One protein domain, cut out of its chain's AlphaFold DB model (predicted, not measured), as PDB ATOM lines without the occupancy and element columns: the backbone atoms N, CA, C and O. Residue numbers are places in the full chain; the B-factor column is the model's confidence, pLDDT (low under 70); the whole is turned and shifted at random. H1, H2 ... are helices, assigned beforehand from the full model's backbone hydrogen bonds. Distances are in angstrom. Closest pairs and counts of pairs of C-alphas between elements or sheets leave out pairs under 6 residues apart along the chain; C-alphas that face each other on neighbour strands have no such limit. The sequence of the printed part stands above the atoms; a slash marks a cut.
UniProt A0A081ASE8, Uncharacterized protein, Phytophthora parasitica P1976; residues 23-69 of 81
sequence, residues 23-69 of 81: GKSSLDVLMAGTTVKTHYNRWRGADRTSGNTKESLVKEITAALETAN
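This is residues 23 to 69 of the 81 residues of an uncharacterized protein of Phytophthora parasitica P1976 (UniProt A0A081ASE8). The chain folds back on itself as a long, narrow loop: H1 and the short H2 follow each other along one side, residues 44 to 53 make the turn at one end, and the longest helix, H3, returns along the other side. H1 and H3 meet at a steep angle, and both ends of the printed part lie at the end away from the turn. The printed part has 47 residues with three named helices, H1, H2 and H3 in that order, and no named strand; the class is all helix. It is only just loose, close to compact, with a radius of gyration of the C-alphas of 11.5 A, and only just elongated, spanning 38 by 19 by 11 A.

H1, residues 26 to 35, touches H3, residues 54 to 67, which meets it with residues 61 to 65 alone. Their closest C-alphas, those of Ser 26 and Leu 65, are 6.5 A apart. They run opposite ways at a steep tilt of 63 degrees. H2, residues 39 to 43, is close to H1 but not clearly touching; the closest C-alphas, of Thr 34 and Tyr 40, are 6.5 A apart. H2 is also close to H3 but not clearly touching, with the closest C-alphas, of Trp 43 and Leu 57, 7.1 A apart. In H1, H2 and H3 every O i to N i+4 pair is within hydrogen-bond range.

H1 begins at C-alpha 26, (-10.982, 18.141, 57.623), and is 14.7 A long from first to last C-alpha. H2 begins at C-alpha 39, (-19.342, 22.071, 43.668), and measures 5.8 A. H3 measures 20.0 A and ends at C-alpha 67, (-19.707, 23.563, 61.950).

The C-alphas of Gly 23 and Thr 49 are the two farthest apart, at 38.6 A. The printed part has no cut. The link from H1 to H2 is tight, and that from H2 to H3 is short. The mean pLDDT of the printed part is 72.8, and residues 23 to 24 and 45 to 53 are under 70.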
ATOM      1  N   GLY A  23     -14.612  12.074  65.530       64.25
ATOM      2  CA  GLY A  23     -15.462  12.795  64.588       64.25
ATOM      3  C   GLY A  23     -14.898  12.890  63.165       64.25
ATOM      4  O   GLY A  23     -13.969  12.189  62.766       64.25
ATOM      5  N   LYS A  24     -15.468  13.788  62.358       67.81
ATOM      6  CA  LYS A  24     -15.027  14.003  60.969       67.81
ATOM      7  C   LYS A  24     -13.676  14.721  60.937       67.81
ATOM      8  O   LYS A  24     -13.479  15.694  61.662       67.81
ATOM      9  N   SER A  25     -12.768  14.271  60.076       75.44
ATOM     10  CA  SER A  25     -11.526  14.978  59.748       75.44
ATOM     11  C   SER A  25     -11.797  16.115  58.752       75.44
ATOM     12  O   SER A  25     -12.807  16.118  58.041       75.44
ATOM     13  N   SER A  26     -10.884  17.085  58.643       72.94
ATOM     14  CA  SER A  26     -10.982  18.141  57.623       72.94
ATOM     15  C   SER A  26     -11.014  17.568  56.203       72.94
ATOM     16  O   SER A  26     -11.707  18.099  55.332       72.94
ATOM     17  N   LEU A  27     -10.342  16.433  55.977       77.88
ATOM     18  CA  LEU A  27     -10.401  15.699  54.714       77.88
ATOM     19  C   LEU A  27     -11.797  15.157  54.416       77.88
ATOM     20  O   LEU A  27     -12.218  15.219  53.263       77.88
ATOM     21  N   ASP A  28     -12.537  14.694  55.426       79.19
ATOM     22  CA  ASP A  28     -13.909  14.212  55.239       79.19
ATOM     23  C   ASP A  28     -14.834  15.347  54.807       79.19
ATOM     24  O   ASP A  28     -15.691  15.162  53.946       79.19
ATOM     25  N   VAL A  29     -14.633  16.545  55.362       79.00
ATOM     26  CA  VAL A  29     -15.383  17.748  54.974       79.00
ATOM     27  C   VAL A  29     -15.075  18.134  53.525       79.00
ATOM     28  O   VAL A  29     -15.990  18.415  52.745       79.00
ATOM     29  N   LEU A  30     -13.802  18.087  53.125       81.06
ATOM     30  CA  LEU A  30     -13.387  18.365  51.749       81.06
ATOM     31  C   LEU A  30     -13.907  17.313  50.759       81.06
ATOM     32  O   LEU A  30     -14.430  17.672  49.703       81.06
ATOM     33  N   MET A  31     -13.809  16.027  51.103       82.69
ATOM     34  CA  MET A  31     -14.317  14.915  50.295       82.69
ATOM     35  C   MET A  31     -15.841  14.941  50.187       82.69
ATOM     36  O   MET A  31     -16.379  14.748  49.102       82.69
ATOM     37  N   ALA A  32     -16.562  15.265  51.262       82.00
ATOM     38  CA  ALA A  32     -18.003  15.490  51.185       82.00
ATOM     39  C   ALA A  32     -18.324  16.608  50.182       82.00
ATOM     40  O   ALA A  32     -19.222  16.463  49.351       82.00
ATOM     41  N   GLY A  33     -17.526  17.679  50.178       78.25
ATOM     42  CA  GLY A  33     -17.635  18.761  49.205       78.25
ATOM     43  C   GLY A  33     -17.464  18.313  47.748       78.25
ATOM     44  O   GLY A  33     -18.197  18.811  46.895       78.25
ATOM     45  N   THR A  34     -16.577  17.357  47.446       77.81
ATOM     46  CA  THR A  34     -16.366  16.861  46.069       77.81
ATOM     47  C   THR A  34     -17.478  15.935  45.574       77.81
ATOM     48  O   THR A  34     -17.680  15.823  44.365       77.81
ATOM     49  N   THR A  35     -18.238  15.308  46.478       78.81
ATOM     50  CA  THR A  35     -19.394  14.463  46.110       78.81
ATOM     51  C   THR A  35     -20.617  15.267  45.653       78.81
ATOM     52  O   THR A  35     -21.521  14.725  45.010       78.81
ATOM     53  N   VAL A  36     -20.648  16.576  45.920       81.19
ATOM     54  CA  VAL A  36     -21.730  17.466  45.490       81.19
ATOM     55  C   VAL A  36     -21.533  17.838  44.018       81.19
ATOM     56  O   VAL A  36     -20.620  18.582  43.662       81.19
ATOM     57  N   LYS A  37     -22.438  17.367  43.148       74.44
ATOM     58  CA  LYS A  37     -22.364  17.551  41.679       74.44
ATOM     59  C   LYS A  37     -22.142  19.002  41.228       74.44
ATOM     60  O   LYS A  37     -21.533  19.231  40.188       74.44
ATOM     61  N   THR A  38     -22.640  19.981  41.978       72.06
ATOM     62  CA  THR A  38     -22.546  21.409  41.635       72.06
ATOM     63  C   THR A  38     -21.249  22.067  42.112       72.06
ATOM     64  O   THR A  38     -20.846  23.087  41.549       72.06
ATOM     65  N   HIS A  39     -20.557  21.488  43.099       73.75
ATOM     66  CA  HIS A  39     -19.342  22.071  43.668       73.75
ATOM     67  C   HIS A  39     -18.167  22.029  42.703       73.75
ATOM     68  O   HIS A  39     -17.458  23.021  42.604       73.75
ATOM     69  N   TYR A  40     -17.999  20.958  41.923       72.38
ATOM     70  CA  TYR A  40     -16.904  20.882  40.951       72.38
ATOM     71  C   TYR A  40     -16.901  22.076  39.982       72.38
ATOM     72  O   TYR A  40     -15.889  22.758  39.836       72.38
ATOM     73  N   ASN A  41     -18.051  22.392  39.379       70.88
ATOM     74  CA  ASN A  41     -18.168  23.517  38.446       70.88
ATOM     75  C   ASN A  41     -17.936  24.867  39.144       70.88
ATOM     76  O   ASN A  41     -17.281  25.751  38.591       70.88
ATOM     77  N   ARG A  42     -18.409  25.007  40.386       70.38
ATOM     78  CA  ARG A  42     -18.214  26.210  41.204       70.38
ATOM     79  C   ARG A  42     -16.741  26.412  41.582       70.38
ATOM     80  O   ARG A  42     -16.226  27.517  41.459       70.38
ATOM     81  N   TRP A  43     -16.058  25.344  41.987       71.94
ATOM     82  CA  TRP A  43     -14.663  25.341  42.437       71.94
ATOM     83  C   TRP A  43     -13.669  25.479  41.284       71.94
ATOM     84  O   TRP A  43     -12.625  26.111  41.430       71.94
ATOM     85  N   ARG A  44     -14.012  24.939  40.109       70.75
ATOM     86  CA  ARG A  44     -13.228  25.071  38.873       70.75
ATOM     87  C   ARG A  44     -13.272  26.487  38.288       70.75
ATOM     88  O   ARG A  44     -12.565  26.752  37.320       70.75
ATOM     89  N   GLY A  45     -14.073  27.385  38.872       62.25
ATOM     90  CA  GLY A  45     -14.204  28.769  38.432       62.25
ATOM     91  C   GLY A  45     -14.888  28.839  37.074       62.25
ATOM     92  O   GLY A  45     -14.282  29.301  36.110       62.25
ATOM     93  N   ALA A  46     -16.123  28.326  36.995       53.88
ATOM     94  CA  ALA A  46     -16.873  28.185  35.744       53.88
ATOM     95  C   ALA A  46     -17.071  29.478  34.940       53.88
ATOM     96  O   ALA A  46     -17.420  29.377  33.775       53.88
ATOM     97  N   ASP A  47     -16.743  30.649  35.474       56.22
ATOM     98  CA  ASP A  47     -16.741  31.889  34.716       56.22
ATOM     99  C   ASP A  47     -15.514  32.723  35.083       56.22
ATOM    100  O   ASP A  47     -15.349  33.173  36.218       56.22
ATOM    101  N   ARG A  48     -14.665  33.006  34.089       54.38
ATOM    102  CA  ARG A  48     -13.593  34.021  34.184       54.38
ATOM    103  C   ARG A  48     -14.150  35.452  34.315       54.38
ATOM    104  O   ARG A  48     -13.377  36.403  34.328       54.38
ATOM    105  N   THR A  49     -15.474  35.587  34.370       54.56
ATOM    106  CA  THR A  49     -16.266  36.821  34.356       54.56
ATOM    107  C   THR A  49     -17.046  37.057  35.653       54.56
ATOM    108  O   THR A  49     -17.179  38.208  36.052       54.56
ATOM    109  N   SER A  50     -17.528  36.011  36.337       55.66
ATOM    110  CA  SER A  50     -18.321  36.112  37.584       55.66
ATOM    111  C   SER A  50     -17.642  35.458  38.795       55.66
ATOM    112  O   SER A  50     -18.265  35.287  39.841       55.66
ATOM    113  N   GLY A  51     -16.366  35.080  38.635       52.25
ATOM    114  CA  GLY A  51     -15.606  34.181  39.496       52.25
ATOM    115  C   GLY A  51     -15.954  34.263  40.977       52.25
ATOM    116  O   GLY A  51     -15.593  35.221  41.657       52.25
ATOM    117  N   ASN A  52     -16.557  33.192  41.499       57.34
ATOM    118  CA  ASN A  52     -16.411  32.893  42.914       57.34
ATOM    119  C   ASN A  52     -14.909  32.821  43.182       57.34
ATOM    120  O   ASN A  52     -14.205  31.944  42.674       57.34
ATOM    121  N   THR A  53     -14.402  33.817  43.898       68.00
ATOM    122  CA  THR A  53     -12.979  33.915  44.181       68.00
ATOM    123  C   THR A  53     -12.574  32.711  45.021       68.00
ATOM    124  O   THR A  53     -13.369  32.167  45.794       68.00
ATOM    125  N   LYS A  54     -11.307  32.295  44.907       70.75
ATOM    126  CA  LYS A  54     -10.740  31.274  45.802       70.75
ATOM    127  C   LYS A  54     -10.995  31.627  47.275       70.75
ATOM    128  O   LYS A  54     -11.184  30.732  48.085       70.75
ATOM    129  N   GLU A  55     -11.083  32.916  47.601       71.19
ATOM    130  CA  GLU A  55     -11.447  33.413  48.931       71.19
ATOM    131  C   GLU A  55     -12.876  33.050  49.355       71.19
ATOM    132  O   GLU A  55     -13.070  32.643  50.495       71.19
ATOM    133  N   SER A  56     -13.877  33.162  48.472       73.12
ATOM    134  CA  SER A  56     -15.256  32.755  48.794       73.12
ATOM    135  C   SER A  56     -15.334  31.261  49.088       73.12
ATOM    136  O   SER A  56     -15.974  30.836  50.044       73.12
ATOM    137  N   LEU A  57     -14.615  30.466  48.298       76.56
ATOM    138  CA  LEU A  57     -14.530  29.022  48.476       76.56
ATOM    139  C   LEU A  57     -13.830  28.648  49.787       76.56
ATOM    140  O   LEU A  57     -14.297  27.769  50.504       76.56
ATOM    141  N   VAL A  58     -12.745  29.346  50.130       78.25
ATOM    142  CA  VAL A  58     -12.065  29.166  51.418       78.25
ATOM    143  C   VAL A  58     -13.006  29.510  52.571       78.25
ATOM    144  O   VAL A  58     -13.096  28.723  53.502       78.25
ATOM    145  N   LYS A  59     -13.771  30.607  52.489       80.31
ATOM    146  CA  LYS A  59     -14.763  30.971  53.518       80.31
ATOM    147  C   LYS A  59     -15.823  29.885  53.717       80.31
ATOM    148  O   LYS A  59     -16.147  29.560  54.854       80.31
ATOM    149  N   GLU A  60     -16.340  29.308  52.633       81.31
ATOM    150  CA  GLU A  60     -17.318  28.212  52.692       81.31
ATOM    151  C   GLU A  60     -16.735  26.960  53.362       81.31
ATOM    152  O   GLU A  60     -17.378  26.360  54.225       81.31
ATOM    153  N   ILE A  61     -15.502  26.588  53.010       80.81
ATOM    154  CA  ILE A  61     -14.810  25.447  53.621       80.81
ATOM    155  C   ILE A  61     -14.541  25.714  55.105       80.81
ATOM    156  O   ILE A  61     -14.804  24.843  55.928       80.81
ATOM    157  N   THR A  62     -14.068  26.909  55.470       82.31
ATOM    158  CA  THR A  62     -13.831  27.282  56.871       82.31
ATOM    159  C   THR A  62     -15.113  27.195  57.696       82.31
ATOM    160  O   THR A  62     -15.097  26.577  58.755       82.31
ATOM    161  N   ALA A  63     -16.239  27.701  57.186       83.56
ATOM    162  CA  ALA A  63     -17.528  27.592  57.870       83.56
ATOM    163  C   ALA A  63     -17.980  26.127  58.054       83.56
ATOM    164  O   ALA A  63     -18.539  25.765  59.093       83.56
ATOM    165  N   ALA A  64     -17.719  25.262  57.067       82.44
ATOM    166  CA  ALA A  64     -18.019  23.835  57.168       82.44
ATOM    167  C   ALA A  64     -17.142  23.127  58.218       82.44
ATOM    168  O   ALA A  64     -17.638  22.270  58.950       82.44
ATOM    169  N   LEU A  65     -15.866  23.507  58.325       80.75
ATOM    170  CA  LEU A  65     -14.951  23.006  59.355       80.75
ATOM    171  C   LEU A  65     -15.372  23.468  60.758       80.75
ATOM    172  O   LEU A  65     -15.438  22.645  61.668       80.75
ATOM    173  N   GLU A  66     -15.738  24.742  60.926       81.06
ATOM    174  CA  GLU A  66     -16.259  25.280  62.192       81.06
ATOM    175  C   GLU A  66     -17.548  24.572  62.627       81.06
ATOM    176  O   GLU A  66     -17.682  24.180  63.784       81.06
ATOM    177  N   THR A  67     -18.469  24.323  61.689       81.31
ATOM    178  CA  THR A  67     -19.707  23.563  61.950       81.31
ATOM    179  C   THR A  67     -19.416  22.123  62.375       81.31
ATOM    180  O   THR A  67     -20.132  21.554  63.195       81.31
ATOM    181  N   ALA A  68     -18.349  21.528  61.837       73.88
ATOM    182  CA  ALA A  68     -17.869  20.210  62.237       73.88
ATOM    183  C   ALA A  68     -17.061  20.231  63.552       73.88
ATOM    184  O   ALA A  68     -16.522  19.198  63.942       73.88
ATOM    185  N   ASN A  69     -16.978  21.381  64.236       74.19
ATOM    186  CA  ASN A  69     -16.171  21.613  65.434       74.19
ATOM    187  C   ASN A  69     -14.663  21.356  65.221       74.19
ATOM    188  O   ASN A  69     -13.908  21.117  66.166       74.19
TER     189      ASN A  69